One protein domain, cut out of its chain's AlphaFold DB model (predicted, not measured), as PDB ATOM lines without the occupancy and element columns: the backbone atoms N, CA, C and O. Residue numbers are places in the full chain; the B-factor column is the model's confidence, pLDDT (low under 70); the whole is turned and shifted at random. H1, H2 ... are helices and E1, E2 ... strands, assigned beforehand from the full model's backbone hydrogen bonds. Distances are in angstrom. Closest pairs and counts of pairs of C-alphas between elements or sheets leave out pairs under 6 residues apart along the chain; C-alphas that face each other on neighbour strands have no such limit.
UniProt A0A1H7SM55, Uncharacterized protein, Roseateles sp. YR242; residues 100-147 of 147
ATOM      1  N   MET A 100       9.431  35.230  15.432       75.94
ATOM      2  CA  MET A 100       9.551  34.461  14.195       75.94
ATOM      3  C   MET A 100      10.050  35.397  13.100       75.94
ATOM      4  O   MET A 100       9.415  36.406  12.799       75.94
ATOM      5  N   VAL A 101      11.198  35.064  12.522       83.81
ATOM      6  CA  VAL A 101      11.801  35.797  11.412       83.81
ATOM      7  C   VAL A 101      11.576  34.993  10.141       83.81
ATOM      8  O   VAL A 101      11.868  33.797  10.068       83.81
ATOM      9  N   CYS A 102      11.036  35.664   9.134       86.19
ATOM     10  CA  CYS A 102      10.907  35.113   7.799       86.19
ATOM     11  C   CYS A 102      12.287  35.072   7.140       86.19
ATOM     12  O   CYS A 102      12.902  36.116   6.923       86.19
ATOM     13  N   LYS A 103      12.800  33.863   6.887       84.31
ATOM     14  CA  LYS A 103      14.132  33.670   6.290       84.31
ATOM     15  C   LYS A 103      14.071  33.724   4.770       84.31
ATOM     16  O   LYS A 103      14.998  34.221   4.140       84.31
ATOM     17  N   ASP A 104      12.992  33.184   4.214       85.88
ATOM     18  CA  ASP A 104      12.780  33.096   2.780       85.88
ATOM     19  C   ASP A 104      11.296  33.272   2.458       85.88
ATOM     20  O   ASP A 104      10.408  32.818   3.195       85.88
ATOM     21  N   GLY A 105      11.032  33.950   1.354       85.25
ATOM     22  CA  GLY A 105       9.694  34.266   0.898       85.25
ATOM     23  C   GLY A 105       9.710  34.726  -0.546       85.25
ATOM     24  O   GLY A 105      10.727  35.169  -1.076       85.25
ATOM     25  N   ARG A 106       8.558  34.608  -1.196       82.75
ATOM     26  CA  ARG A 106       8.375  35.037  -2.582       82.75
ATOM     27  C   ARG A 106       7.296  36.101  -2.662       82.75
ATOM     28  O   ARG A 106       6.300  36.033  -1.940       82.75
ATOM     29  N   MET A 107       7.471  37.050  -3.574       78.56
ATOM     30  CA  MET A 107       6.386  37.947  -3.954       78.56
ATOM     31  C   MET A 107       5.401  37.180  -4.831       78.56
ATOM     32  O   MET A 107       5.752  36.707  -5.915       78.56
ATOM     33  N   ALA A 108       4.179  37.021  -4.333       77.12
ATOM     34  CA  ALA A 108       3.064  36.581  -5.146       77.12
ATOM     35  C   ALA A 108       2.421  37.828  -5.754       77.12
ATOM     36  O   ALA A 108       1.853  38.653  -5.042       77.12
ATOM     37  N   HIS A 109       2.558  37.954  -7.068       74.44
ATOM     38  CA  HIS A 109       1.757  38.872  -7.870       74.44
ATOM     39  C   HIS A 109       0.467  38.128  -8.230       74.44
ATOM     40  O   HIS A 109       0.495  36.893  -8.273       74.44
ATOM     41  N   GLY A 110      -0.648  38.836  -8.400       69.19
ATOM     42  CA  GLY A 110      -1.970  38.254  -8.598       69.19
ATOM     43  C   GLY A 110      -2.110  37.514  -9.928       69.19
ATOM     44  O   GLY A 110      -1.354  36.602 -10.247       69.19
ATOM     45  N   ASP A 111      -3.115  37.856 -10.721       73.12
ATOM     46  CA  ASP A 111      -3.482  37.143 -11.954       73.12
ATOM     47  C   ASP A 111      -2.434  37.215 -13.091       73.12
ATOM     48  O   ASP A 111      -2.685  36.762 -14.209       73.12
ATOM     49  N   GLY A 112      -1.239  37.747 -12.812       67.19
ATOM     50  CA  GLY A 112      -0.143  37.888 -13.764       67.19
ATOM     51  C   GLY A 112      -0.380  39.006 -14.775       67.19
ATOM     52  O   GLY A 112       0.307  39.063 -15.798       67.19
ATOM     53  N   SER A 113      -1.352  39.883 -14.520       70.94
ATOM     54  CA  SER A 113      -1.597  41.040 -15.362       70.94
ATOM     55  C   SER A 113      -0.434  42.043 -15.262       70.94
ATOM     56  O   SER A 113       0.167  42.266 -14.214       70.94
ATOM     57  N   ILE A 114      -0.071  42.647 -16.398       69.88
ATOM     58  CA  ILE A 114       0.976  43.680 -16.498       69.88
ATOM     59  C   ILE A 114       0.770  44.851 -15.512       69.88
ATOM     60  O   ILE A 114       1.773  45.303 -14.960       69.88
ATOM     61  N   PRO A 115      -0.459  45.353 -15.245       68.50
ATOM     62  CA  PRO A 115      -0.645  46.355 -14.195       68.50
ATOM     63  C   PRO A 115      -0.221  45.845 -12.810       68.50
ATOM     64  O   PRO A 115       0.434  46.590 -12.093       68.50
ATOM     65  N   ASP A 116      -0.475  44.582 -12.470       64.31
ATOM     66  CA  ASP A 116      -0.079  43.986 -11.183       64.31
ATOM     67  C   ASP A 116       1.447  43.938 -10.989       64.31
ATOM     68  O   ASP A 116       1.953  44.049  -9.874       64.31
ATOM     69  N   PHE A 117       2.207  43.807 -12.082       68.44
ATOM     70  CA  PHE A 117       3.672  43.840 -12.045       68.44
ATOM     71  C   PHE A 117       4.239  45.268 -11.967       68.44
ATOM     72  O   PHE A 117       5.328  45.473 -11.439       68.44
ATOM     73  N   VAL A 118       3.521  46.259 -12.510       68.06
ATOM     74  CA  VAL A 118       3.975  47.661 -12.597       68.06
ATOM     75  C   VAL A 118       3.547  48.492 -11.385       68.06
ATOM     76  O   VAL A 118       4.259  49.425 -11.022       68.06
ATOM     77  N   PHE A 119       2.414  48.168 -10.755       65.50
ATOM     78  CA  PHE A 119       1.876  48.905  -9.605       65.50
ATOM     79  C   PHE A 119       2.289  48.334  -8.236       65.50
ATOM     80  O   PHE A 119       1.820  48.832  -7.222       65.50
ATOM     81  N   GLU A 120       3.207  47.360  -8.188       62.69
ATOM     82  CA  GLU A 120       3.765  46.794  -6.942       62.69
ATOM     83  C   GLU A 120       2.714  46.255  -5.942       62.69
ATOM     84  O   GLU A 120       3.013  46.095  -4.759       62.69
ATOM     85  N   ASP A 121       1.515  45.869  -6.396       63.91
ATOM     86  CA  ASP A 121       0.485  45.218  -5.562       63.91
ATOM     87  C   ASP A 121       0.807  43.722  -5.306       63.91
ATOM     88  O   ASP A 121      -0.048  42.836  -5.298       63.91
ATOM     89  N   GLY A 122       2.088  43.412  -5.091       69.94
ATOM     90  CA  GLY A 122       2.580  42.080  -4.764       69.94
ATOM     91  C   GLY A 122       2.523  41.813  -3.261       69.94
ATOM     92  O   GLY A 122       3.123  42.530  -2.458       69.94
ATOM     93  N   VAL A 123       1.863  40.728  -2.850       76.56
ATOM     94  CA  VAL A 123       1.880  40.293  -1.446       76.56
ATOM     95  C   VAL A 123       3.114  39.427  -1.210       76.56
ATOM     96  O   VAL A 123       3.316  38.400  -1.866       76.56
ATOM     97  N   PHE A 124       3.955  39.817  -0.249       81.00
ATOM     98  CA  PHE A 124       5.092  38.997   0.162       81.00
ATOM     99  C   PHE A 124       4.613  37.809   1.002       81.00
ATOM    100  O   PHE A 124       4.095  37.973   2.107       81.00
ATOM    101  N   ILE A 125       4.801  36.600   0.474       84.06
ATOM    102  CA  ILE A 125       4.457  35.356   1.156       84.06
ATOM    103  C   ILE A 125       5.742  34.711   1.656       84.06
ATOM    104  O   ILE A 125       6.552  34.201   0.878       84.06
ATOM    105  N   CYS A 126       5.889  34.683   2.974       87.94
ATOM    106  CA  CYS A 126       6.930  33.920   3.643       87.94
ATOM    107  C   CYS A 126       6.698  32.421   3.473       87.94
ATOM    108  O   CYS A 126       5.653  31.892   3.856       87.94
ATOM    109  N   THR A 127       7.689  31.741   2.906       84.31
ATOM    110  CA  THR A 127       7.668  30.292   2.690       84.31
ATOM    111  C   THR A 127       8.387  29.536   3.798       84.31
ATOM    112  O   THR A 127       8.059  28.374   4.027       84.31
ATOM    113  N   ASP A 128       9.331  30.180   4.495       84.56
ATOM    114  CA  ASP A 128      10.023  29.600   5.650       84.56
ATOM    115  C   ASP A 128      10.043  30.576   6.836       84.56
ATOM    116  O   ASP A 128      10.529  31.709   6.742       84.56
ATOM    117  N   TRP A 129       9.528  30.101   7.969       82.81
ATOM    118  CA  TRP A 129       9.492  30.815   9.240       82.81
ATOM    119  C   TRP A 129      10.446  30.132  10.212       82.81
ATOM    120  O   TRP A 129      10.327  28.935  10.479       82.81
ATOM    121  N   ARG A 130      11.387  30.891  10.778       80.31
ATOM    122  CA  ARG A 130      12.340  30.376  11.766       80.31
ATOM    123  C   ARG A 130      12.328  31.233  13.017       80.31
ATOM    124  O   ARG A 130      12.158  32.447  12.954       80.31
ATOM    125  N   THR A 131      12.528  30.604  14.167       82.50
ATOM    126  CA  THR A 131      12.744  31.334  15.417       82.50
ATOM    127  C   THR A 131      14.143  31.943  15.414       82.50
ATOM    128  O   THR A 131      15.089  31.352  14.882       82.50
ATOM    129  N   GLN A 132      14.296  33.117  16.023       78.00
ATOM    130  CA  GLN A 132      15.590  33.801  16.100       78.00
ATOM    131  C   GLN A 132      16.679  32.928  16.749       78.00
ATOM    132  O   GLN A 132      17.820  32.918  16.295       78.00
ATOM    133  N   GLN A 133      16.311  32.083  17.716       75.69
ATOM    134  CA  GLN A 133      17.255  31.148  18.330       75.69
ATOM    135  C   GLN A 133      17.735  30.041  17.386       75.69
ATOM    136  O   GLN A 133      18.892  29.635  17.461       75.69
ATOM    137  N   ALA A 134      16.891  29.568  16.465       77.56
ATOM    138  CA  ALA A 134      17.338  28.612  15.454       77.56
ATOM    139  C   ALA A 134      18.372  29.249  14.508       77.56
ATOM    140  O   ALA A 134      19.348  28.600  14.137       77.56
ATOM    141  N   LEU A 135      18.199  30.531  14.167       79.12
ATOM    142  CA  LEU A 135      19.150  31.288  13.347       79.12
ATOM    143  C   LEU A 135      20.485  31.519  14.066       79.12
ATOM    144  O   LEU A 135      21.542  31.347  13.458       79.12
ATOM    145  N   GLU A 136      20.453  31.865  15.352       81.62
ATOM    146  CA  GLU A 136      21.663  32.061  16.160       81.62
ATOM    147  C   GLU A 136      22.458  30.760  16.331       81.62
ATOM    148  O   GLU A 136      23.682  30.760  16.183       81.62
ATOM    149  N   LEU A 137      21.776  29.630  16.546       82.94
ATOM    150  CA  LEU A 137      22.415  28.314  16.615       82.94
ATOM    151  C   LEU A 137      23.045  27.906  15.274       82.94
ATOM    152  O   LEU A 137      24.177  27.418  15.252       82.94
ATOM    153  N   GLU A 138      22.362  28.144  14.148       81.56
ATOM    154  CA  GLU A 138      22.931  27.916  12.812       81.56
ATOM    155  C   GLU A 138      24.168  28.794  12.557       81.56
ATOM    156  O   GLU A 138      25.157  28.332  11.979       81.56
ATOM    157  N   ALA A 139      24.131  30.061  12.982       84.31
ATOM    158  CA  ALA A 139      25.254  30.983  12.842       84.31
ATOM    159  C   ALA A 139      26.459  30.540  13.684       84.31
ATOM    160  O   ALA A 139      27.583  30.516  13.173       84.31
ATOM    161  N   ALA A 140      26.227  30.113  14.930       84.94
ATOM    162  CA  ALA A 140      27.264  29.593  15.815       84.94
ATOM    163  C   ALA A 140      27.934  28.340  15.227       84.94
ATOM    164  O   ALA A 140      29.159  28.282  15.126       84.94
ATOM    165  N   GLN A 141      27.144  27.378  14.737       83.19
ATOM    166  CA  GLN A 141      27.665  26.154  14.116       83.19
ATOM    167  C   GLN A 141      28.478  26.430  12.845       83.19
ATOM    168  O   GLN A 141      29.510  25.795  12.614       83.19
ATOM    169  N   LYS A 142      28.044  27.386  12.014       83.69
ATOM    170  CA  LYS A 142      28.809  27.806  10.828       83.69
ATOM    171  C   LYS A 142      30.153  28.423  11.199       83.69
ATOM    172  O   LYS A 142      31.116  28.219  10.463       83.69
ATOM    173  N   TYR A 143      30.221  29.154  12.310       72.06
ATOM    174  CA  TYR A 143      31.467  29.742  12.795       72.06
ATOM    175  C   TYR A 143      32.444  28.671  13.283       72.06
ATOM    176  O   TYR A 143      33.606  28.693  12.893       72.06
ATOM    177  N   THR A 144      31.974  27.681  14.049       74.81
ATOM    178  CA  THR A 144      32.823  26.591  14.563       74.81
ATOM    179  C   THR A 144      33.391  25.704  13.457       74.81
ATOM    180  O   THR A 144      34.477  25.171  13.605       74.81
ATOM    181  N   LYS A 145      32.680  25.548  12.334       71.12
ATOM    182  CA  LYS A 145      33.108  24.689  11.217       71.12
ATOM    183  C   LYS A 145      34.117  25.354  10.266       71.12
ATOM    184  O   LYS A 145      34.597  24.696   9.346       71.12
ATOM    185  N   ARG A 146      34.363  26.663  10.414       61.41
ATOM    186  CA  ARG A 146      35.329  27.431   9.602       61.41
ATOM    187  C   ARG A 146      36.718  27.538  10.239       61.41
ATOM    188  O   ARG A 146      37.619  28.039   9.573       61.41
ATOM    189  N   TYR A 147      36.867  27.088  11.482       49.28
ATOM    190  CA  TYR A 147      38.138  26.943  12.190       49.28
ATOM    191  C   TYR A 147      38.468  25.458  12.343       49.28
ATOM    192  O   TYR A 147      39.676  25.150  12.404       49.28
TER     193      TYR A 147
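Overview. This is residues 100 to 147 of the 147 residues of an uncharacterized protein of Roseateles sp. YR242 (UniProt A0A1H7SM55). The model is a long, thin arm: two antiparallel strands, E1 and E2, run side by side as a narrow two-stranded ribbon, the short helix H1 sits in the loop that joins them at one end, and the longer helix H2 follows E2 without a break at the other end. Both strands bend partway along, E1 at residue 103 and E2 at residue 127; residues 111 to 116 stick out at the loop end, and residues 136 to 147, of which 136 to 144 belong to H2, stick out at the other end, while the body without these two stretches spans 37 by 11 by 9 A. The printed part has 48 residues with two named helices and two named strands, in the order E1, H1, E2, H2, and its sheet has the order E1 - E2, antiparallel. The class is mixed, helices and strands. The whole is extended, with a radius of gyration of the C-alphas of 16.8 A, and its outline is a rod spanning 50 by 21 by 13 A.

Arrangement. The printed part begins with E1, residues 100 to 108, whose neighbour strand is E2, residues 123 to 131. The two are antiparallel, with an angle of 155 degrees between their N-to-C directions. The C-alphas of Met 100 and Thr 131 face each other at 4.6 A, those of Gly 105 and Cys 126 at 3.9 A, and those of Ala 108 and Val 123 at 5.4 A. N 101 and O 130, 2.8 A apart, and N 108 and O 123, 3.0 A apart, are among the backbone pairs within hydrogen-bond range. E1 bends by 70 degrees at residue 103, and E2 bends by 63 degrees at residue 127. Between the two strands in the chain comes H1, residues 114 to 118, joined to E1 by a tight link of 5 residues and to E2 by a tight link of 4 residues. H2, residues 132 to 144, follows E2 through a tight link with 0 residues between them. The closest C-alphas of E1 and H2 are those of Val 101 and Gln 132, 6.3 A apart, while the centres of these two elements are 18.8 A apart. H1 and H2 are apart. In H1 and H2 every O i to N i+4 pair is within hydrogen-bond range.

Along the chain. E1 runs from C-alpha 100 at (9.551, 34.461, 14.195) to C-alpha 108 at (3.064, 36.581, -5.146), 20.5 A from first to last C-alpha. H1, from Ile 114 to Val 118, measures 6.3 A from first to last C-alpha. E2, from Val 123 to Thr 131, measures 22.0 A. H2 begins at C-alpha 132 at (15.590, 33.801, 16.100) and ends at C-alpha 144 at (32.823, 26.591, 14.563), 18.7 A away.

Size, cuts and confidence. The two C-alphas farthest apart are those of Pro 115, in H1, and Tyr 147, the chain's last residue, at 50.8 A. Residues 111 to 116, of which 114 to 116 belong to H1, stand free, and so do residues 136 to 147, of which 136 to 144 belong to H2. Without these stretches the body has 30 residues and spans 37 by 11 by 9 A. The printed part has no cut, and its three links between elements are tight. The mean pLDDT of the printed part is 76.3; residue 110, residue 112, residues 114 to 122 and residues 146 to 147 are under 70.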